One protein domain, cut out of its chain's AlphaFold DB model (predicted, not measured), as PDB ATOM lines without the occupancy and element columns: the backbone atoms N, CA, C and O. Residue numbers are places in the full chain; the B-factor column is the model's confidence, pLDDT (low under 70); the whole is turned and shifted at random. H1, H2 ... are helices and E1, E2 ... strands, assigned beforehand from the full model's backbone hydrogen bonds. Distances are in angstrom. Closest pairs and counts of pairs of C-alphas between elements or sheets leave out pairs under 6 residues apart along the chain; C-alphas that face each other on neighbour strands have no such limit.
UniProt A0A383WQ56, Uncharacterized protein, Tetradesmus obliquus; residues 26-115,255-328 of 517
ATOM      1  N   VAL A  26     124.177 123.531 109.313       96.50
ATOM      2  CA  VAL A  26     123.832 122.712 108.149       96.50
ATOM      3  C   VAL A  26     122.865 123.507 107.290       96.50
ATOM      4  O   VAL A  26     121.887 124.030 107.814       96.50
ATOM      5  N   LEU A  27     123.151 123.601 105.997       97.06
ATOM      6  CA  LEU A  27     122.279 124.227 105.010       97.06
ATOM      7  C   LEU A  27     121.961 123.248 103.884       97.06
ATOM      8  O   LEU A  27     122.702 122.293 103.635       97.06
ATOM      9  N   GLU A  28     120.846 123.494 103.205       96.88
ATOM     10  CA  GLU A  28     120.505 122.828 101.955       96.88
ATOM     11  C   GLU A  28     120.811 123.775 100.794       96.88
ATOM     12  O   GLU A  28     120.045 124.684 100.479       96.88
ATOM     13  N   GLU A  29     121.958 123.564 100.159       97.62
ATOM     14  CA  GLU A  29     122.332 124.280  98.948       97.62
ATOM     15  C   GLU A  29     121.480 123.809  97.776       97.62
ATOM     16  O   GLU A  29     121.191 122.620  97.655       97.62
ATOM     17  N   ARG A  30     121.116 124.720  96.873       95.19
ATOM     18  CA  ARG A  30     120.380 124.387  95.650       95.19
ATOM     19  C   ARG A  30     121.092 124.944  94.431       95.19
ATOM     20  O   ARG A  30     121.650 126.035  94.478       95.19
ATOM     21  N   PHE A  31     121.055 124.182  93.345       96.12
ATOM     22  CA  PHE A  31     121.594 124.577  92.046       96.12
ATOM     23  C   PHE A  31     120.619 124.218  90.923       96.12
ATOM     24  O   PHE A  31     119.732 123.382  91.087       96.12
ATOM     25  N   ASP A  32     120.756 124.863  89.773       93.56
ATOM     26  CA  ASP A  32     119.997 124.554  88.568       93.56
ATOM     27  C   ASP A  32     120.533 123.230  87.975       93.56
ATOM     28  O   ASP A  32     121.730 123.130  87.675       93.56
ATOM     29  N   PRO A  33     119.699 122.176  87.865       88.44
ATOM     30  CA  PRO A  33     120.143 120.875  87.379       88.44
ATOM     31  C   PRO A  33     120.570 120.906  85.907       88.44
ATOM     32  O   PRO A  33     121.507 120.193  85.549       88.44
ATOM     33  N   ASP A  34     119.949 121.749  85.081       86.00
ATOM     34  CA  ASP A  34     120.284 121.877  83.662       86.00
ATOM     35  C   ASP A  34     121.610 122.626  83.515       86.00
ATOM     36  O   ASP A  34     122.507 122.182  82.797       86.00
ATOM     37  N   ALA A  35     121.793 123.708  84.281       93.25
ATOM     38  CA  ALA A  35     123.073 124.412  84.341       93.25
ATOM     39  C   ALA A  35     124.200 123.501  84.854       93.25
ATOM     40  O   ALA A  35     125.313 123.556  84.342       93.25
ATOM     41  N   MET A  36     123.922 122.622  85.823       95.00
ATOM     42  CA  MET A  36     124.893 121.638  86.317       95.00
ATOM     43  C   MET A  36     125.351 120.684  85.213       95.00
ATOM     44  O   MET A  36     126.552 120.451  85.068       95.00
ATOM     45  N   LEU A  37     124.418 120.137  84.429       90.94
ATOM     46  CA  LEU A  37     124.756 119.268  83.300       90.94
ATOM     47  C   LEU A  37     125.542 120.031  82.228       90.94
ATOM     48  O   LEU A  37     126.564 119.529  81.758       90.94
ATOM     49  N   ALA A  38     125.135 121.266  81.923       90.44
ATOM     50  CA  ALA A  38     125.847 122.118  80.979       90.44
ATOM     51  C   ALA A  38     127.285 122.415  81.449       90.44
ATOM     52  O   ALA A  38     128.239 122.220  80.701       90.44
ATOM     53  N   CYS A  39     127.491 122.786  82.715       94.44
ATOM     54  CA  CYS A  39     128.831 123.006  83.266       94.44
ATOM     55  C   CYS A  39     129.698 121.732  83.241       94.44
ATOM     56  O   CYS A  39     130.902 121.796  82.995       94.44
ATOM     57  N   LEU A  40     129.115 120.554  83.471       93.94
ATOM     58  CA  LEU A  40     129.855 119.291  83.387       93.94
ATOM     59  C   LEU A  40     130.344 118.987  81.964       93.94
ATOM     60  O   LEU A  40     131.443 118.446  81.807       93.94
ATOM     61  N   ALA A  41     129.560 119.356  80.950       88.69
ATOM     62  CA  ALA A  41     129.907 119.197  79.541       88.69
ATOM     63  C   ALA A  41     130.804 120.329  78.997       88.69
ATOM     64  O   ALA A  41     131.559 120.106  78.054       88.69
ATOM     65  N   HIS A  42     130.790 121.517  79.611       91.69
ATOM     66  CA  HIS A  42     131.454 122.711  79.083       91.69
ATOM     67  C   HIS A  42     132.979 122.527  78.912       91.69
ATOM     68  O   HIS A  42     133.675 122.250  79.897       91.69
ATOM     69  N   PRO A  43     133.556 122.706  77.708       90.94
ATOM     70  CA  PRO A  43     134.970 122.417  77.447       90.94
ATOM     71  C   PRO A  43     135.933 123.354  78.188       90.94
ATOM     72  O   PRO A  43     137.003 122.916  78.592       90.94
ATOM     73  N   GLY A  44     135.529 124.604  78.442       91.88
ATOM     74  CA  GLY A  44     136.350 125.607  79.136       91.88
ATOM     75  C   GLY A  44     136.419 125.479  80.663       91.88
ATOM     76  O   GLY A  44     137.092 126.281  81.297       91.88
ATOM     77  N   ILE A  45     135.722 124.512  81.278       95.06
ATOM     78  CA  ILE A  45     135.808 124.297  82.734       95.06
ATOM     79  C   ILE A  45     136.903 123.275  83.032       95.06
ATOM     80  O   ILE A  45     136.900 122.167  82.485       95.06
ATOM     81  N   ASP A  46     137.807 123.643  83.941       95.81
ATOM     82  CA  ASP A  46     138.940 122.817  84.334       95.81
ATOM     83  C   ASP A  46     138.511 121.486  84.977       95.81
ATOM     84  O   ASP A  46     137.444 121.347  85.589       95.81
ATOM     85  N   THR A  47     139.379 120.482  84.856       96.00
ATOM     86  CA  THR A  47     139.112 119.121  85.335       96.00
ATOM     87  C   THR A  47     138.835 119.069  86.838       96.00
ATOM     88  O   THR A  47     137.947 118.330  87.259       96.00
ATOM     89  N   ALA A  48     139.540 119.853  87.662       95.44
ATOM     90  CA  ALA A  48     139.359 119.813  89.112       95.44
ATOM     91  C   ALA A  48     137.983 120.362  89.516       95.44
ATOM     92  O   ALA A  48     137.305 119.779  90.372       95.44
ATOM     93  N   THR A  49     137.532 121.433  88.861       96.00
ATOM     94  CA  THR A  49     136.182 121.963  89.052       96.00
ATOM     95  C   THR A  49     135.122 120.988  88.546       96.00
ATOM     96  O   THR A  49     134.161 120.725  89.272       96.00
ATOM     97  N   LYS A  50     135.303 120.357  87.377       96.00
ATOM     98  CA  LYS A  50     134.379 119.314  86.886       96.00
ATOM     99  C   LYS A  50     134.247 118.146  87.855       96.00
ATOM    100  O   LYS A  50     133.130 117.725  88.140       96.00
ATOM    101  N   GLU A  51     135.347 117.639  88.405       96.62
ATOM    102  CA  GLU A  51     135.292 116.555  89.393       96.62
ATOM    103  C   GLU A  51     134.538 116.973  90.663       96.62
ATOM    104  O   GLU A  51     133.736 116.201  91.201       96.62
ATOM    105  N   ARG A  52     134.697 118.227  91.108       95.81
ATOM    106  CA  ARG A  52     133.890 118.778  92.206       95.81
ATOM    107  C   ARG A  52     132.402 118.800  91.859       95.81
ATOM    108  O   ARG A  52     131.599 118.303  92.650       95.81
ATOM    109  N   LEU A  53     132.041 119.307  90.682       96.75
ATOM    110  CA  LEU A  53     130.655 119.340  90.208       96.75
ATOM    111  C   LEU A  53     130.062 117.929  90.078       96.75
ATOM    112  O   LEU A  53     128.942 117.703  90.527       96.75
ATOM    113  N   LYS A  54     130.822 116.942  89.578       96.62
ATOM    114  CA  LYS A  54     130.385 115.534  89.506       96.62
ATOM    115  C   LYS A  54     130.077 114.977  90.888       96.62
ATOM    116  O   LYS A  54     129.062 114.305  91.070       96.62
ATOM    117  N   MET A  55     130.929 115.254  91.878       96.38
ATOM    118  CA  MET A  55     130.695 114.820  93.257       96.38
ATOM    119  C   MET A  55     129.463 115.489  93.873       96.38
ATOM    120  O   MET A  55     128.677 114.802  94.528       96.38
ATOM    121  N   MET A  56     129.280 116.795  93.655       96.69
ATOM    122  CA  MET A  56     128.084 117.525  94.092       96.69
ATOM    123  C   MET A  56     126.829 116.944  93.440       96.69
ATOM    124  O   MET A  56     125.885 116.583  94.139       96.69
ATOM    125  N   HIS A  57     126.859 116.748  92.121       94.88
ATOM    126  CA  HIS A  57     125.776 116.137  91.369       94.88
ATOM    127  C   HIS A  57     125.466 114.739  91.917       94.88
ATOM    128  O   HIS A  57     124.330 114.461  92.279       94.88
ATOM    129  N   LYS A  58     126.453 113.858  92.095       94.81
ATOM    130  CA  LYS A  58     126.232 112.502  92.628       94.81
ATOM    131  C   LYS A  58     125.615 112.488  94.034       94.81
ATOM    132  O   LYS A  58     124.845 111.584  94.342       94.81
ATOM    133  N   LYS A  59     125.969 113.451  94.892       95.00
ATOM    134  CA  LYS A  59     125.501 113.529  96.288       95.00
ATOM    135  C   LYS A  59     124.223 114.338  96.479       95.00
ATOM    136  O   LYS A  59     123.751 114.446  97.613       95.00
ATOM    137  N   ARG A  60     123.679 114.899  95.401       93.25
ATOM    138  CA  ARG A  60     122.452 115.680  95.463       93.25
ATOM    139  C   ARG A  60     121.284 114.830  95.958       93.25
ATOM    140  O   ARG A  60     121.186 113.636  95.675       93.25
ATOM    141  N   ARG A  61     120.395 115.472  96.695       85.50
ATOM    142  CA  ARG A  61     119.097 114.984  97.137       85.50
ATOM    143  C   ARG A  61     118.034 115.699  96.321       85.50
ATOM    144  O   ARG A  61     118.270 116.792  95.818       85.50
ATOM    145  N   ASP A  62     116.884 115.060  96.179       74.50
ATOM    146  CA  ASP A  62     115.689 115.706  95.639       74.50
ATOM    147  C   ASP A  62     115.884 116.377  94.261       74.50
ATOM    148  O   ASP A  62     115.329 117.430  93.967       74.50
ATOM    149  N   GLY A  63     116.727 115.781  93.414       77.12
ATOM    150  CA  GLY A  63     117.047 116.281  92.076       77.12
ATOM    151  C   GLY A  63     118.151 117.341  92.031       77.12
ATOM    152  O   GLY A  63     119.004 117.243  91.147       77.12
ATOM    153  N   ASN A  64     118.187 118.298  92.965       89.94
ATOM    154  CA  ASN A  64     119.125 119.431  92.911       89.94
ATOM    155  C   ASN A  64     119.544 120.060  94.261       89.94
ATOM    156  O   ASN A  64     120.221 121.089  94.263       89.94
ATOM    157  N   GLY A  65     119.157 119.468  95.394       93.06
ATOM    158  CA  GLY A  65     119.547 119.923  96.732       93.06
ATOM    159  C   GLY A  65     120.832 119.252  97.224       93.06
ATOM    160  O   GLY A  65     121.077 118.084  96.940       93.06
ATOM    161  N   LEU A  66     121.665 119.938  97.998       95.62
ATOM    162  CA  LEU A  66     122.875 119.385  98.606       95.62
ATOM    163  C   LEU A  66     122.934 119.790 100.079       95.62
ATOM    164  O   LEU A  66     123.007 120.963 100.416       95.62
ATOM    165  N   CYS A  67     122.929 118.804 100.973       96.12
ATOM    166  CA  CYS A  67     123.069 119.057 102.403       96.12
ATOM    167  C   CYS A  67     124.546 119.303 102.736       96.12
ATOM    168  O   CYS A  67     125.369 118.391 102.602       96.12
ATOM    169  N   VAL A  68     124.871 120.526 103.152       96.81
ATOM    170  CA  VAL A  68     126.238 120.984 103.409       96.81
ATOM    171  C   VAL A  68     126.378 121.423 104.857       96.81
ATOM    172  O   VAL A  68     125.649 122.283 105.345       96.81
ATOM    173  N   THR A  69     127.360 120.845 105.543       96.38
ATOM    174  CA  THR A  69     127.752 121.261 106.890       96.38
ATOM    175  C   THR A  69     128.882 122.274 106.797       96.38
ATOM    176  O   THR A  69     129.945 121.962 106.270       96.38
ATOM    177  N   TYR A  70     128.693 123.454 107.367       95.94
ATOM    178  CA  TYR A  70     129.710 124.489 107.498       95.94
ATOM    179  C   TYR A  70     130.313 124.448 108.897       95.94
ATOM    180  O   TYR A  70     129.586 124.443 109.891       95.94
ATOM    181  N   LYS A  71     131.644 124.423 108.983       93.69
ATOM    182  CA  LYS A  71     132.386 124.418 110.251       93.69
ATOM    183  C   LYS A  71     133.718 125.145 110.110       93.69
ATOM    184  O   LYS A  71     134.234 125.325 109.010       93.69
ATOM    185  N   LYS A  72     134.304 125.555 111.232       91.06
ATOM    186  CA  LYS A  72     135.651 126.137 111.230       91.06
ATOM    187  C   LYS A  72     136.690 125.041 110.985       91.06
ATOM    188  O   LYS A  72     136.599 123.950 111.548       91.06
ATOM    189  N   ASN A  73     137.694 125.335 110.158       80.31
ATOM    190  CA  ASN A  73     138.699 124.348 109.741       80.31
ATOM    191  C   ASN A  73     139.766 124.041 110.804       80.31
ATOM    192  O   ASN A  73     140.505 123.066 110.661       80.31
ATOM    193  N   ASN A  74     139.876 124.835 111.873       77.75
ATOM    194  CA  ASN A  74     140.837 124.575 112.943       77.75
ATOM    195  C   ASN A  74     140.157 124.056 114.215       77.75
ATOM    196  O   ASN A  74     139.041 124.431 114.567       77.75
ATOM    197  N   LYS A  75     140.891 123.213 114.949       74.62
ATOM    198  CA  LYS A  75     140.429 122.606 116.209       74.62
ATOM    199  C   LYS A  75     140.115 123.628 117.308       74.62
ATOM    200  O   LYS A  75     139.524 123.261 118.314       74.62
ATOM    201  N   LYS A  76     140.592 124.868 117.166       80.25
ATOM    202  CA  LYS A  76     140.443 125.931 118.166       80.25
ATOM    203  C   LYS A  76     139.245 126.844 117.901       80.25
ATOM    204  O   LYS A  76     138.920 127.646 118.762       80.25
ATOM    205  N   GLY A  77     138.570 126.685 116.763       85.88
ATOM    206  CA  GLY A  77     137.382 127.454 116.425       85.88
ATOM    207  C   GLY A  77     137.654 128.917 116.067       85.88
ATOM    208  O   GLY A  77     136.799 129.752 116.343       85.88
ATOM    209  N   TYR A  78     138.785 129.234 115.433       90.25
ATOM    210  CA  TYR A  78     139.117 130.582 114.946       90.25
ATOM    211  C   TYR A  78     138.990 130.711 113.422       90.25
ATOM    212  O   TYR A  78     139.109 129.721 112.700       90.25
ATOM    213  N   GLY A  79     138.825 131.931 112.924       90.38
ATOM    214  CA  GLY A  79     138.735 132.221 111.494       90.38
ATOM    215  C   GLY A  79     137.460 131.675 110.846       90.38
ATOM    216  O   GLY A  79     136.530 131.255 111.531       90.38
ATOM    217  N   ARG A  80     137.431 131.687 109.507       92.75
ATOM    218  CA  ARG A  80     136.249 131.476 108.650       92.75
ATOM    219  C   ARG A  80     135.573 130.103 108.773       92.75
ATOM    220  O   ARG A  80     136.208 129.094 109.094       92.75
ATOM    221  N   LEU A  81     134.275 130.080 108.475       93.69
ATOM    222  CA  LEU A  81     133.511 128.864 108.216       93.69
ATOM    223  C   LEU A  81     133.800 128.340 106.809       93.69
ATOM    224  O   LEU A  81     133.776 129.084 105.829       93.69
ATOM    225  N   TYR A  82     134.011 127.033 106.714       94.94
ATOM    226  CA  TYR A  82     134.196 126.329 105.457       94.94
ATOM    227  C   TYR A  82     133.207 125.177 105.356       94.94
ATOM    228  O   TYR A  82     132.912 124.503 106.349       94.94
ATOM    229  N   ALA A  83     132.718 124.933 104.148       95.25
ATOM    230  CA  ALA A  83     131.967 123.735 103.838       95.25
ATOM    231  C   ALA A  83     132.824 122.487 104.083       95.25
ATOM    232  O   ALA A  83     133.953 122.364 103.592       95.25
ATOM    233  N   ASP A  84     132.279 121.536 104.836       91.69
ATOM    234  CA  ASP A  84     132.969 120.301 105.164       91.69
ATOM    235  C   ASP A  84     133.339 119.540 103.887       91.69
ATOM    236  O   ASP A  84     132.532 119.365 102.972       91.69
ATOM    237  N   LYS A  85     134.594 119.086 103.824       88.56
ATOM    238  CA  LYS A  85     135.173 118.365 102.675       88.56
ATOM    239  C   LYS A  85     135.150 119.150 101.351       88.56
ATOM    240  O   LYS A  85     135.393 118.554 100.306       88.56
ATOM    241  N   GLY A  86     134.868 120.457 101.376       85.56
ATOM    242  CA  GLY A  86     134.870 121.321 100.190       85.56
ATOM    243  C   GLY A  86     133.821 120.966  99.127       85.56
ATOM    244  O   GLY A  86     133.982 121.346  97.968       85.56
ATOM    245  N   LEU A  87     132.775 120.218  99.495       92.56
ATOM    246  CA  LEU A  87     131.667 119.847  98.607       92.56
ATOM    247  C   LEU A  87     130.507 120.820  98.797       92.56
ATOM    248  O   LEU A  87     129.574 120.540  99.541       92.56
ATOM    249  N   SER A  88     130.625 121.978  98.156       96.62
ATOM    250  CA  SER A  88     129.704 123.103  98.309       96.62
ATOM    251  C   SER A  88     129.915 124.121  97.197       96.62
ATOM    252  O   SER A  88     131.033 124.274  96.691       96.62
ATOM    253  N   LEU A  89     128.859 124.870  96.889       97.25
ATOM    254  CA  LEU A  89     128.885 126.073  96.067       97.25
ATOM    255  C   LEU A  89     129.887 127.116  96.593       97.25
ATOM    256  O   LEU A  89     130.474 127.822  95.779       97.25
ATOM    257  N   GLN A  90     130.183 127.161  97.901       96.62
ATOM    258  CA  GLN A  90     131.205 128.044  98.491       96.62
ATOM    259  C   GLN A  90     132.573 127.913  97.796       96.62
ATOM    260  O   GLN A  90     133.312 128.888  97.662       96.62
ATOM    261  N   MET A  91     132.913 126.701  97.346       95.06
ATOM    262  CA  MET A  91     134.202 126.404  96.721       95.06
ATOM    263  C   MET A  91     134.143 126.427  95.187       95.06
ATOM    264  O   MET A  91     135.169 126.235  94.539       95.06
ATOM    265  N   VAL A  92     132.969 126.610  94.582       96.56
ATOM    266  CA  VAL A  92     132.823 126.690  93.121       96.56
ATOM    267  C   VAL A  92     133.238 128.094  92.656       96.56
ATOM    268  O   VAL A  92     132.831 129.062  93.303       96.56
ATOM    269  N   PRO A  93     134.035 128.238  91.574       96.25
ATOM    270  CA  PRO A  93     134.383 129.546  91.008       96.25
ATOM    271  C   PRO A  93     133.147 130.411  90.754       96.25
ATOM    272  O   PRO A  93     132.095 129.878  90.405       96.25
ATOM    273  N   SER A  94     133.261 131.731  90.929       95.50
ATOM    274  CA  SER A  94     132.109 132.644  90.882       95.50
ATOM    275  C   SER A  94     131.317 132.539  89.583       95.50
ATOM    276  O   SER A  94     130.100 132.458  89.646       95.50
ATOM    277  N   ASP A  95     131.986 132.458  88.433       95.94
ATOM    278  CA  ASP A  95     131.321 132.409  87.127       95.94
ATOM    279  C   ASP A  95     130.440 131.153  86.976       95.94
ATOM    280  O   ASP A  95     129.243 131.223  86.701       95.94
ATOM    281  N   ILE A  96     131.003 129.990  87.316       97.81
ATOM    282  CA  ILE A  96     130.292 128.703  87.327       97.81
ATOM    283  C   ILE A  96     129.186 128.708  88.386       97.81
ATOM    284  O   ILE A  96     128.076 128.243  88.140       97.81
ATOM    285  N   ARG A  97     129.460 129.244  89.577       97.75
ATOM    286  CA  ARG A  97     128.474 129.337  90.654       97.75
ATOM    287  C   ARG A  97     127.286 130.204  90.239       97.75
ATOM    288  O   ARG A  97     126.154 129.800  90.488       97.75
ATOM    289  N   ASN A  98     127.528 131.331  89.578       97.19
ATOM    290  CA  ASN A  98     126.490 132.220  89.066       97.19
ATOM    291  C   ASN A  98     125.645 131.506  88.007       97.19
ATOM    292  O   ASN A  98     124.419 131.526  88.102       97.19
ATOM    293  N   ALA A  99     126.268 130.775  87.079       96.44
ATOM    294  CA  ALA A  99     125.564 129.904  86.135       96.44
ATOM    295  C   ALA A  99     124.623 128.898  86.827       96.44
ATOM    296  O   ALA A  99     123.479 128.726  86.407       96.44
ATOM    297  N   LEU A 100     125.080 128.266  87.913       96.88
ATOM    298  CA  LEU A 100     124.297 127.297  88.685       96.88
ATOM    299  C   LEU A 100     123.170 127.928  89.518       96.88
ATOM    300  O   LEU A 100     122.219 127.234  89.869       96.88
ATOM    301  N   CYS A 101     123.287 129.204  89.893       96.69
ATOM    302  CA  CYS A 101     122.477 129.810  90.956       96.69
ATOM    303  C   CYS A 101     121.579 130.966  90.488       96.69
ATOM    304  O   CYS A 101     120.603 131.281  91.170       96.69
ATOM    305  N   SER A 102     121.862 131.574  89.333       94.81
ATOM    306  CA  SER A 102     121.283 132.852  88.878       94.81
ATOM    307  C   SER A 102     119.758 132.895  88.796       94.81
ATOM    308  O   SER A 102     119.179 133.979  88.842       94.81
ATOM    309  N   ARG A 103     119.093 131.741  88.687       91.81
ATOM    310  CA  ARG A 103     117.625 131.623  88.644       91.81
ATOM    311  C   ARG A 103     116.983 131.316  89.995       91.81
ATOM    312  O   ARG A 103     115.766 131.391  90.108       91.81
ATOM    313  N   LEU A 104     117.776 130.909  90.981       94.69
ATOM    314  CA  LEU A 104     117.288 130.300  92.219       94.69
ATOM    315  C   LEU A 104     117.475 131.194  93.436       94.69
ATOM    316  O   LEU A 104     116.687 131.105  94.373       94.69
ATOM    317  N   VAL A 105     118.515 132.028  93.445       97.88
ATOM    318  CA  VAL A 105     118.923 132.770  94.643       97.88
ATOM    319  C   VAL A 105     119.289 134.231  94.351       97.88
ATOM    320  O   VAL A 105     119.583 134.616  93.216       97.88
ATOM    321  N   HIS A 106     119.264 135.050  95.396       98.19
ATOM    322  CA  HIS A 106     119.901 136.366  95.465       98.19
ATOM    323  C   HIS A 106     121.286 136.226  96.107       98.19
ATOM    324  O   HIS A 106     121.419 135.496  97.092       98.19
ATOM    325  N   ASP A 107     122.296 136.910  95.559       98.06
ATOM    326  CA  ASP A 107     123.652 136.986  96.124       98.06
ATOM    327  C   ASP A 107     123.771 138.234  96.999       98.06
ATOM    328  O   ASP A 107     123.697 139.350  96.480       98.06
ATOM    329  N   VAL A 108     123.911 138.068  98.314       98.38
ATOM    330  CA  VAL A 108     124.010 139.181  99.269       98.38
ATOM    331  C   VAL A 108     125.405 139.204  99.866       98.38
ATOM    332  O   VAL A 108     125.834 138.222 100.464       98.38
ATOM    333  N   ASP A 109     126.083 140.343  99.764       97.81
ATOM    334  CA  ASP A 109     127.498 140.478 100.098       97.81
ATOM    335  C   ASP A 109     127.771 141.690 100.995       97.81
ATOM    336  O   ASP A 109     127.154 142.750 100.847       97.81
ATOM    337  N   MET A 110     128.724 141.547 101.913       98.12
ATOM    338  CA  MET A 110     129.225 142.634 102.744       98.12
ATOM    339  C   MET A 110     130.170 143.535 101.948       98.12
ATOM    340  O   MET A 110     131.296 143.167 101.605       98.12
ATOM    341  N   ALA A 111     129.754 144.778 101.721       95.94
ATOM    342  CA  ALA A 111     130.558 145.753 101.009       95.94
ATOM    343  C   ALA A 111     131.859 146.045 101.773       95.94
ATOM    344  O   ALA A 111     131.858 146.602 102.875       95.94
ATOM    345  N   ASN A 112     132.990 145.701 101.147       94.62
ATOM    346  CA  ASN A 112     134.328 145.992 101.664       94.62
ATOM    347  C   ASN A 112     134.551 145.444 103.092       94.62
ATOM    348  O   ASN A 112     135.095 146.138 103.951       94.62
ATOM    349  N   ALA A 113     134.098 144.209 103.344       96.31
ATOM    350  CA  ALA A 113     134.011 143.606 104.674       96.31
ATOM    351  C   ALA A 113     135.298 143.746 105.508       96.31
ATOM    352  O   ALA A 113     135.301 144.378 106.562       96.31
ATOM    353  N   HIS A 114     136.412 143.197 105.020       96.88
ATOM    354  CA  HIS A 114     137.665 143.122 105.775       96.88
ATOM    355  C   HIS A 114     138.241 144.488 106.192       96.88
ATOM    356  O   HIS A 114     138.447 144.678 107.391       96.88
ATOM    357  N   PRO A 115     138.426 145.468 105.282       97.81
ATOM    358  CA  PRO A 115     138.852 146.812 105.676       97.81
ATOM    359  C   PRO A 115     137.932 147.462 106.709       97.81
ATOM    360  O   PRO A 115     138.413 148.073 107.660       97.81
ATOM    361  N   ASP A 255     136.840 135.860 112.207       95.31
ATOM    362  CA  ASP A 255     135.876 135.667 113.299       95.31
ATOM    363  C   ASP A 255     134.817 136.776 113.364       95.31
ATOM    364  O   ASP A 255     133.680 136.509 113.759       95.31
ATOM    365  N   LEU A 256     135.166 138.015 113.007       96.75
ATOM    366  CA  LEU A 256     134.191 139.098 112.839       96.75
ATOM    367  C   LEU A 256     133.291 138.843 111.626       96.75
ATOM    368  O   LEU A 256     132.072 138.904 111.766       96.75
ATOM    369  N   GLU A 257     133.881 138.464 110.492       97.12
ATOM    370  CA  GLU A 257     133.178 138.123 109.253       97.12
ATOM    371  C   GLU A 257     132.164 136.999 109.484       97.12
ATOM    372  O   GLU A 257     130.990 137.161 109.175       97.12
ATOM    373  N   ASN A 258     132.559 135.901 110.134       95.62
ATOM    374  CA  ASN A 258     131.620 134.827 110.458       95.62
ATOM    375  C   ASN A 258     130.483 135.275 111.377       95.62
ATOM    376  O   ASN A 258     129.362 134.796 111.236       95.62
ATOM    377  N   ARG A 259     130.767 136.130 112.369       95.81
ATOM    378  CA  ARG A 259     129.720 136.625 113.269       95.81
ATOM    379  C   ARG A 259     128.719 137.485 112.510       95.81
ATOM    380  O   ARG A 259     127.526 137.291 112.707       95.81
ATOM    381  N   ALA A 260     129.195 138.356 111.622       97.75
ATOM    382  CA  ALA A 260     128.343 139.130 110.727       97.75
ATOM    383  C   ALA A 260     127.518 138.214 109.807       97.75
ATOM    384  O   ALA A 260     126.299 138.327 109.757       97.75
ATOM    385  N   LEU A 261     128.162 137.233 109.172       97.50
ATOM    386  CA  LEU A 261     127.521 136.278 108.271       97.50
ATOM    387  C   LEU A 261     126.416 135.462 108.962       97.50
ATOM    388  O   LEU A 261     125.326 135.281 108.422       97.50
ATOM    389  N   LEU A 262     126.672 134.984 110.184       96.62
ATOM    390  CA  LEU A 262     125.671 134.268 110.975       96.62
ATOM    391  C   LEU A 262     124.571 135.198 111.511       96.62
ATOM    392  O   LEU A 262     123.441 134.741 111.670       96.62
ATOM    393  N   ALA A 263     124.866 136.478 111.760       97.88
ATOM    394  CA  ALA A 263     123.852 137.476 112.097       97.88
ATOM    395  C   ALA A 263     122.888 137.699 110.923       97.88
ATOM    396  O   ALA A 263     121.679 137.610 111.121       97.88
ATOM    397  N   MET A 264     123.415 137.873 109.702       98.50
ATOM    398  CA  MET A 264     122.615 137.969 108.472       98.50
ATOM    399  C   MET A 264     121.736 136.733 108.287       98.50
ATOM    400  O   MET A 264     120.536 136.854 108.060       98.50
ATOM    401  N   LYS A 265     122.322 135.534 108.425       98.25
ATOM    402  CA  LYS A 265     121.586 134.272 108.297       98.25
ATOM    403  C   LYS A 265     120.403 134.212 109.263       98.25
ATOM    404  O   LYS A 265     119.289 133.941 108.829       98.25
ATOM    405  N   ARG A 266     120.651 134.450 110.557       97.94
ATOM    406  CA  ARG A 266     119.602 134.401 111.584       97.94
ATOM    407  C   ARG A 266     118.500 135.414 111.307       97.94
ATOM    408  O   ARG A 266     117.335 135.061 111.417       97.94
ATOM    409  N   GLU A 267     118.871 136.642 110.949       98.50
ATOM    410  CA  GLU A 267     117.904 137.697 110.645       98.50
ATOM    411  C   GLU A 267     117.016 137.302 109.459       98.50
ATOM    412  O   GLU A 267     115.798 137.327 109.572       98.50
ATOM    413  N   LEU A 268     117.602 136.824 108.360       98.31
ATOM    414  CA  LEU A 268     116.844 136.351 107.199       98.31
ATOM    415  C   LEU A 268     115.896 135.196 107.548       98.31
ATOM    416  O   LEU A 268     114.748 135.202 107.113       98.31
ATOM    417  N   GLU A 269     116.341 134.233 108.357       96.44
ATOM    418  CA  GLU A 269     115.502 133.111 108.797       96.44
ATOM    419  C   GLU A 269     114.334 133.562 109.688       96.44
ATOM    420  O   GLU A 269     113.226 133.050 109.532       96.44
ATOM    421  N   VAL A 270     114.541 134.549 110.571       96.06
ATOM    422  CA  VAL A 270     113.458 135.167 111.364       96.06
ATOM    423  C   VAL A 270     112.426 135.839 110.457       96.06
ATOM    424  O   VAL A 270     111.230 135.740 110.716       96.06
ATOM    425  N   GLN A 271     112.873 136.451 109.360       96.69
ATOM    426  CA  GLN A 271     112.011 137.061 108.342       96.69
ATOM    427  C   GLN A 271     111.416 136.030 107.356       96.69
ATOM    428  O   GLN A 271     110.915 136.395 106.292       96.69
ATOM    429  N   GLY A 272     111.501 134.728 107.659       94.50
ATOM    430  CA  GLY A 272     110.930 133.654 106.841       94.50
ATOM    431  C   GLY A 272     111.676 133.382 105.530       94.50
ATOM    432  O   GLY A 272     111.146 132.712 104.644       94.50
ATOM    433  N   ARG A 273     112.903 133.887 105.371       97.62
ATOM    434  CA  ARG A 273     113.731 133.649 104.183       97.62
ATOM    435  C   ARG A 273     114.570 132.386 104.343       97.62
ATOM    436  O   ARG A 273     115.080 132.078 105.416       97.62
ATOM    437  N   CYS A 274     114.778 131.677 103.235       97.00
ATOM    438  CA  CYS A 274     115.636 130.495 103.195       97.00
ATOM    439  C   CYS A 274     117.051 130.865 102.726       97.00
ATOM    440  O   CYS A 274     117.243 131.244 101.569       97.00
ATOM    441  N   VAL A 275     118.042 130.734 103.610       98.31
ATOM    442  CA  VAL A 275     119.470 130.876 103.281       98.31
ATOM    443  C   VAL A 275     120.028 129.520 102.858       98.31
ATOM    444  O   VAL A 275     119.907 128.546 103.598       98.31
ATOM    445  N   THR A 276     120.657 129.447 101.686       97.31
ATOM    446  CA  THR A 276     121.085 128.165 101.095       97.31
ATOM    447  C   THR A 276     122.581 127.935 101.153       97.31
ATOM    448  O   THR A 276     123.013 126.813 101.403       97.31
ATOM    449  N   THR A 277     123.376 128.988 100.975       98.19
ATOM    450  CA  THR A 277     124.835 128.885 100.859       98.19
ATOM    451  C   THR A 277     125.500 129.995 101.655       98.19
ATOM    452  O   THR A 277     125.075 131.145 101.577       98.19
ATOM    453  N   LEU A 278     126.577 129.670 102.374       97.56
ATOM    454  CA  LEU A 278     127.464 130.657 102.994       97.56
ATOM    455  C   LEU A 278     128.712 130.831 102.126       97.56
ATOM    456  O   LEU A 278     129.481 129.888 101.932       97.56
ATOM    457  N   VAL A 279     128.939 132.038 101.616       95.44
ATOM    458  CA  VAL A 279     129.994 132.354 100.647       95.44
ATOM    459  C   VAL A 279     130.897 133.453 101.206       95.44
ATOM    460  O   VAL A 279     130.864 134.587 100.758       95.44
ATOM    461  N   TYR A 280     131.735 133.099 102.183       92.56
ATOM    462  CA  TYR A 280     132.700 134.017 102.807       92.56
ATOM    463  C   TYR A 280     132.043 135.293 103.356       92.56
ATOM    464  O   TYR A 280     131.334 135.223 104.356       92.56
ATOM    465  N   ASP A 281     132.281 136.435 102.713       94.00
ATOM    466  CA  ASP A 281     131.727 137.743 103.032       94.00
ATOM    467  C   ASP A 281     130.281 137.943 102.544       94.00
ATOM    468  O   ASP A 281     129.713 139.019 102.727       94.00
ATOM    469  N   GLY A 282     129.649 136.901 102.004       97.19
ATOM    470  CA  GLY A 282     128.258 136.909 101.578       97.19
ATOM    471  C   GLY A 282     127.526 135.584 101.786       97.19
ATOM    472  O   GLY A 282     128.070 134.592 102.281       97.19
ATOM    473  N   LEU A 283     126.252 135.560 101.407       98.38
ATOM    474  CA  LEU A 283     125.395 134.379 101.429       98.38
ATOM    475  C   LEU A 283     124.401 134.391 100.266       98.38
ATOM    476  O   LEU A 283     124.111 135.429  99.676       98.38
ATOM    477  N   HIS A 284     123.850 133.219  99.964       98.50
ATOM    478  CA  HIS A 284     122.774 133.070  98.992       98.50
ATOM    479  C   HIS A 284     121.422 132.911  99.693       98.50
ATOM    480  O   HIS A 284     121.281 132.095 100.609       98.50
ATOM    481  N   VAL A 285     120.415 133.639  99.214       98.44
ATOM    482  CA  VAL A 285     119.028 133.588  99.709       98.44
ATOM    483  C   VAL A 285     118.121 133.065  98.605       98.44
ATOM    484  O   VAL A 285     118.166 133.609  97.508       98.44
ATOM    485  N   MET A 286     117.284 132.053  98.854       97.38
ATOM    486  CA  MET A 286     116.299 131.606  97.856       97.38
ATOM    487  C   MET A 286     115.402 132.760  97.418       97.38
ATOM    488  O   MET A 286     114.902 133.523  98.253       97.38
ATOM    489  N   ARG A 287     115.180 132.847  96.104       96.38
ATOM    490  CA  ARG A 287     114.169 133.732  95.529       96.38
ATOM    491  C   ARG A 287     112.781 133.201  95.835       96.38
ATOM    492  O   ARG A 287     112.553 131.991  95.780       96.38
ATOM    493  N   LEU A 288     111.866 134.116  96.120       92.44
ATOM    494  CA  LEU A 288     110.439 133.820  96.082       92.44
ATOM    495  C   LEU A 288     109.929 133.872  94.636       92.44
ATOM    496  O   LEU A 288     110.577 134.422  93.744       92.44
ATOM    497  N   GLU A 289     108.770 133.269  94.390       85.44
ATOM    498  CA  GLU A 289     108.140 133.313  93.073       85.44
ATOM    499  C   GLU A 289     107.840 134.765  92.663       85.44
ATOM    500  O   GLU A 289     107.346 135.559  93.460       85.44
ATOM    501  N   GLY A 290     108.207 135.132  91.431       87.12
ATOM    502  CA  GLY A 290     108.073 136.500  90.914       87.12
ATOM    503  C   GLY A 290     109.088 137.515  91.460       87.12
ATOM    504  O   GLY A 290     109.115 138.653  90.996       87.12
ATOM    505  N   GLU A 291     109.954 137.131  92.401       90.62
ATOM    506  CA  GLU A 291     110.896 138.052  93.034       90.62
ATOM    507  C   GLU A 291     112.145 138.285  92.170       90.62
ATOM    508  O   GLU A 291     112.956 137.383  91.931       90.62
ATOM    509  N   THR A 292     112.333 139.527  91.725       92.00
ATOM    510  CA  THR A 292     113.486 139.937  90.905       92.00
ATOM    511  C   THR A 292     114.645 140.487  91.734       92.00
ATOM    512  O   THR A 292     115.802 140.340  91.338       92.00
ATOM    513  N   GLN A 293     114.359 141.077  92.896       96.12
ATOM    514  CA  GLN A 293     115.336 141.632  93.835       96.12
ATOM    515  C   GLN A 293     114.932 141.308  95.272       96.12
ATOM    516  O   GLN A 293     113.746 141.174  95.567       96.12
ATOM    517  N   LEU A 294     115.914 141.190  96.163       97.06
ATOM    518  CA  LEU A 294     115.662 141.051  97.588       97.06
ATOM    519  C   LEU A 294     115.173 142.405  98.142       97.06
ATOM    520  O   LEU A 294     115.823 143.421  97.884       97.06
ATOM    521  N   PRO A 295     114.072 142.442  98.914       98.12
ATOM    522  CA  PRO A 295     113.576 143.669  99.531       98.12
ATOM    523  C   PRO A 295     114.661 144.433 100.305       98.12
ATOM    524  O   PRO A 295     115.418 143.847 101.086       98.12
ATOM    525  N   ALA A 296     114.730 145.752 100.107       98.00
ATOM    526  CA  ALA A 296     115.752 146.604 100.717       98.00
ATOM    527  C   ALA A 296     115.660 146.613 102.253       98.00
ATOM    528  O   ALA A 296     116.669 146.734 102.949       98.00
ATOM    529  N   GLU A 297     114.458 146.422 102.792       98.00
ATOM    530  CA  GLU A 297     114.186 146.326 104.223       98.00
ATOM    531  C   GLU A 297     114.895 145.122 104.850       98.00
ATOM    532  O   GLU A 297     115.424 145.232 105.956       98.00
ATOM    533  N   LEU A 298     114.987 144.000 104.126       98.31
ATOM    534  CA  LEU A 298     115.713 142.815 104.591       98.31
ATOM    535  C   LEU A 298     117.221 143.068 104.649       98.31
ATOM    536  O   LEU A 298     117.882 142.613 105.583       98.31
ATOM    537  N   LEU A 299     117.765 143.824 103.689       98.44
ATOM    538  CA  LEU A 299     119.169 144.234 103.723       98.44
ATOM    539  C   LEU A 299     119.435 145.141 104.931       98.44
ATOM    540  O   LEU A 299     120.350 144.862 105.700       98.44
ATOM    541  N   MET A 300     118.605 146.161 105.166       98.50
ATOM    542  CA  MET A 300     118.745 147.059 106.323       98.50
ATOM    543  C   MET A 300     118.603 146.328 107.668       98.50
ATOM    544  O   MET A 300     119.343 146.617 108.615       98.50
ATOM    545  N   ALA A 301     117.690 145.357 107.759       98.50
ATOM    546  CA  ALA A 301     117.551 144.506 108.938       98.50
ATOM    547  C   ALA A 301     118.832 143.696 109.188       98.50
ATOM    548  O   ALA A 301     119.347 143.672 110.307       98.50
ATOM    549  N   CYS A 302     119.412 143.115 108.134       98.62
ATOM    550  CA  CYS A 302     120.683 142.404 108.227       98.62
ATOM    551  C   CYS A 302     121.845 143.329 108.628       98.62
ATOM    552  O   CYS A 302     122.634 142.953 109.492       98.62
ATOM    553  N   GLU A 303     121.947 144.540 108.071       98.69
ATOM    554  CA  GLU A 303     122.950 145.542 108.479       98.69
ATOM    555  C   GLU A 303     122.841 145.866 109.978       98.69
ATOM    556  O   GLU A 303     123.841 145.883 110.700       98.69
ATOM    557  N   THR A 304     121.610 146.048 110.464       98.56
ATOM    558  CA  THR A 304     121.318 146.295 111.882       98.56
ATOM    559  C   THR A 304     121.722 145.100 112.747       98.56
ATOM    560  O   THR A 304     122.351 145.272 113.794       98.56
ATOM    561  N   ALA A 305     121.424 143.876 112.300       98.56
ATOM    562  CA  ALA A 305     121.823 142.650 112.985       98.56
ATOM    563  C   ALA A 305     123.354 142.491 113.043       98.56
ATOM    564  O   ALA A 305     123.890 142.133 114.092       98.56
ATOM    565  N   ILE A 306     124.076 142.816 111.963       98.50
ATOM    566  CA  ILE A 306     125.548 142.820 111.944       98.50
ATOM    567  C   ILE A 306     126.087 143.832 112.954       98.50
ATOM    568  O   ILE A 306     126.966 143.486 113.750       98.50
ATOM    569  N   GLN A 307     125.569 145.062 112.956       98.31
ATOM    570  CA  GLN A 307     126.017 146.098 113.882       98.31
ATOM    571  C   GLN A 307     125.758 145.704 115.338       98.31
ATOM    572  O   GLN A 307     126.641 145.880 116.177       98.31
ATOM    573  N   ARG A 308     124.598 145.112 115.637       98.19
ATOM    574  CA  ARG A 308     124.268 144.586 116.967       98.19
ATOM    575  C   ARG A 308     125.246 143.492 117.410       98.19
ATOM    576  O   ARG A 308     125.761 143.549 118.523       98.19
ATOM    577  N   ASP A 309     125.518 142.515 116.547       97.38
ATOM    578  CA  ASP A 309     126.241 141.294 116.929       97.38
ATOM    579  C   ASP A 309     127.775 141.453 116.866       97.38
ATOM    580  O   ASP A 309     128.524 140.736 117.541       97.38
ATOM    581  N   THR A 310     128.269 142.388 116.049       97.12
ATOM    582  CA  THR A 310     129.711 142.612 115.846       97.12
ATOM    583  C   THR A 310     130.201 143.962 116.358       97.12
ATOM    584  O   THR A 310     131.384 144.084 116.676       97.12
ATOM    585  N   GLY A 311     129.317 144.958 116.457       97.75
ATOM    586  CA  GLY A 311     129.659 146.364 116.681       97.75
ATOM    587  C   GLY A 311     130.108 147.108 115.415       97.75
ATOM    588  O   GLY A 311     130.282 148.326 115.465       97.75
ATOM    589  N   ALA A 312     130.313 146.412 114.293       97.62
ATOM    590  CA  ALA A 312     130.752 147.013 113.040       97.62
ATOM    591  C   ALA A 312     129.548 147.438 112.192       97.62
ATOM    592  O   ALA A 312     128.634 146.652 111.956       97.62
ATOM    593  N   ALA A 313     129.565 148.676 111.700       97.25
ATOM    594  CA  ALA A 313     128.606 149.136 110.704       97.25
ATOM    595  C   ALA A 313     129.087 148.694 109.315       97.25
ATOM    596  O   ALA A 313     130.043 149.257 108.780       97.25
ATOM    597  N   ILE A 314     128.446 147.668 108.756       97.81
ATOM    598  CA  ILE A 314     128.763 147.107 107.439       97.81
ATOM    599  C   ILE A 314     127.567 147.319 106.526       97.81
ATOM    600  O   ILE A 314     126.443 147.009 106.911       97.81
ATOM    601  N   LYS A 315     127.821 147.836 105.323       98.00
ATOM    602  CA  LYS A 315     126.801 147.946 104.280       98.00
ATOM    603  C   LYS A 315     126.685 146.653 103.494       98.00
ATOM    604  O   LYS A 315     127.698 146.016 103.206       98.00
ATOM    605  N   LEU A 316     125.459 146.280 103.154       98.31
ATOM    606  CA  LEU A 316     125.168 145.115 102.332       98.31
ATOM    607  C   LEU A 316     124.808 145.544 100.916       98.31
ATOM    608  O   LEU A 316     124.201 146.590 100.695       98.31
ATOM    609  N   ALA A 317     125.177 144.714  99.949       97.06
ATOM    610  CA  ALA A 317     124.796 144.888  98.560       97.06
ATOM    611  C   ALA A 317     124.302 143.561  97.989       97.06
ATOM    612  O   ALA A 317     124.906 142.513  98.225       97.06
ATOM    613  N   GLN A 318     123.228 143.614  97.201       97.38
ATOM    614  CA  GLN A 318     122.857 142.502  96.337       97.38
ATOM    615  C   GLN A 318     123.703 142.566  95.061       97.38
ATOM    616  O   GLN A 318     123.654 143.559  94.333       97.38
ATOM    617  N   LYS A 319     124.471 141.512  94.775       95.56
ATOM    618  CA  LYS A 319     125.249 141.411  93.536       95.56
ATOM    619  C   LYS A 319     124.407 140.773  92.427       95.56
ATOM    620  O   LYS A 319     123.677 139.811  92.684       95.56
ATOM    621  N   PRO A 320     124.506 141.265  91.181       95.62
ATOM    622  CA  PRO A 320     123.938 140.553  90.050       95.62
ATOM    623  C   PRO A 320     124.698 139.235  89.838       95.62
ATOM    624  O   PRO A 320     125.929 139.196  89.861       95.62
ATOM    625  N   MET A 321     123.961 138.141  89.636       94.25
ATOM    626  CA  MET A 321     124.540 136.839  89.295       94.25
ATOM    627  C   MET A 321     124.725 136.730  87.781       94.25
ATOM    628  O   MET A 321     123.918 136.115  87.086       94.25
ATOM    629  N   GLU A 322     125.790 137.346  87.281       93.56
ATOM    630  CA  GLU A 322     126.187 137.291  85.872       93.56
ATOM    631  C   GLU A 322     127.188 136.158  85.634       93.56
ATOM    632  O   GLU A 322     128.017 135.860  86.496       93.56
ATOM    633  N   THR A 323     127.095 135.509  84.475       93.50
ATOM    634  CA  THR A 323     128.007 134.437  84.063       93.50
ATOM    635  C   THR A 323     128.511 134.713  82.653       93.50
ATOM    636  O   THR A 323     127.717 135.031  81.769       93.50
ATOM    637  N   THR A 324     129.814 134.561  82.429       94.00
ATOM    638  CA  THR A 324     130.423 134.617  81.093       94.00
ATOM    639  C   THR A 324     130.336 133.284  80.357       94.00
ATOM    640  O   THR A 324     130.488 133.243  79.136       94.00
ATOM    641  N   LEU A 325     130.036 132.192  81.072       91.50
ATOM    642  CA  LEU A 325     129.794 130.890  80.458       91.50
ATOM    643  C   LEU A 325     128.620 130.955  79.483       91.50
ATOM    644  O   LEU A 325     127.465 131.124  79.880       91.50
ATOM    645  N   GLN A 326     128.919 130.713  78.212       88.44
ATOM    646  CA  GLN A 326     127.912 130.468  77.194       88.44
ATOM    647  C   GLN A 326     127.420 129.030  77.327       88.44
ATOM    648  O   GLN A 326     127.912 128.101  76.692       88.44
ATOM    649  N   LEU A 327     126.431 128.840  78.198       82.06
ATOM    650  CA  LEU A 327     125.753 127.552  78.348       82.06
ATOM    651  C   LEU A 327     124.733 127.305  77.231       82.06
ATOM    652  O   LEU A 327     124.128 126.238  77.183       82.06
ATOM    653  N   ASP A 328     124.540 128.278  76.340       61.66
ATOM    654  CA  ASP A 328     123.472 128.280  75.349       61.66
ATOM    655  C   ASP A 328     123.672 127.245  74.240       61.66
ATOM    656  O   ASP A 328     122.681 126.772  73.710       61.66
TER     657      ASP A 328
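Overview. This is residues 26 to 115 and 255 to 328 of the 517 residues of an uncharacterized protein of Tetradesmus obliquus (UniProt A0A383WQ56). A twisted wall of four strands, E5, E6, E4 and E7, has H4 and H5 packed on one face; a smaller sheet of E1, E2 and E3 comes up to its E5 edge, and H1, H2 and H3 cluster at the end away from H4 and H5. The 164 printed residues hold five named helices and seven named strands, in the order E1 H1 H2 E2 E3 H3 E4 H4 E5 E6 H5 E7, a mixed class. Both sheets, E5 - E6 - E4 - E7 and E1 - E2 - E3, are antiparallel. The whole is compact, with a radius of gyration of the C-alphas of 15.8 A, and spans 46 by 42 by 30 A.

Arrangement. E1, residues 26 to 30, is the antiparallel neighbour of E2, residues 65 to 72, with N 27 and O 68 within hydrogen-bond range at 2.9 A. E2 forms a hairpin with E3, residues 81 to 83, with N 71 and O 82 at 2.9 A. H1, residues 33 to 41, and H2, residues 47 to 59, form a helical hairpin; they touch, the closest C-alphas being Leu 40 and Lys 50 at 5.7 A, opposite ways at a shallow tilt of 33 degrees, only just short of steep. H2 only grazes the sheet E1 E2 E3. H1 touches H3, residues 94 to 101, with Ala 35 and Leu 100 the closest C-alphas at 5.4 A. The larger sheet runs E5, residues 275 to 279, E6, residues 282 to 286, E4, residues 105 to 110, and E7, residues 316 to 319; N 279 and O 282, N 106 and O 285, and N 109 and O 317 are 2.8, 2.8 and 2.9 A apart. The closest C-alphas of E1 and E5 are those of Glu 29 and Thr 276, 4.6 A. H4, residues 255 to 270, and H5, residues 296 to 310, are on the same face of this sheet, two layers, at heights of 9.3 and 9.4 A. They touch, with Ala 260 and Ile 306 the closest C-alphas at 4.8 A, at a steep tilt of 44 degrees. E6, H5 and E7 form a split strand-helix-strand unit, two strands running the same way with E4 between them, its crossover right-handed. In the five helices every O i to N i+4 pair is within hydrogen-bond range.

Along the chain. E1 begins at C-alpha 26, (123.832, 122.712, 108.149). E2 and H4 each measure 22.5 A, H5 21.0 A and H2 18.3 A. E7 ends at C-alpha 319, (125.249, 141.411, 93.536).

Size, cuts and confidence. The C-alphas farthest apart, Pro 43 and Arg 308, are 46.6 A apart. Residues 116 to 254 are not printed, and C-alphas 115 and 255 are 13.8 A apart across the cut. Of the links printed whole, none is long. Mean pLDDT of the printed part is 94.4; residue 328 is under 70.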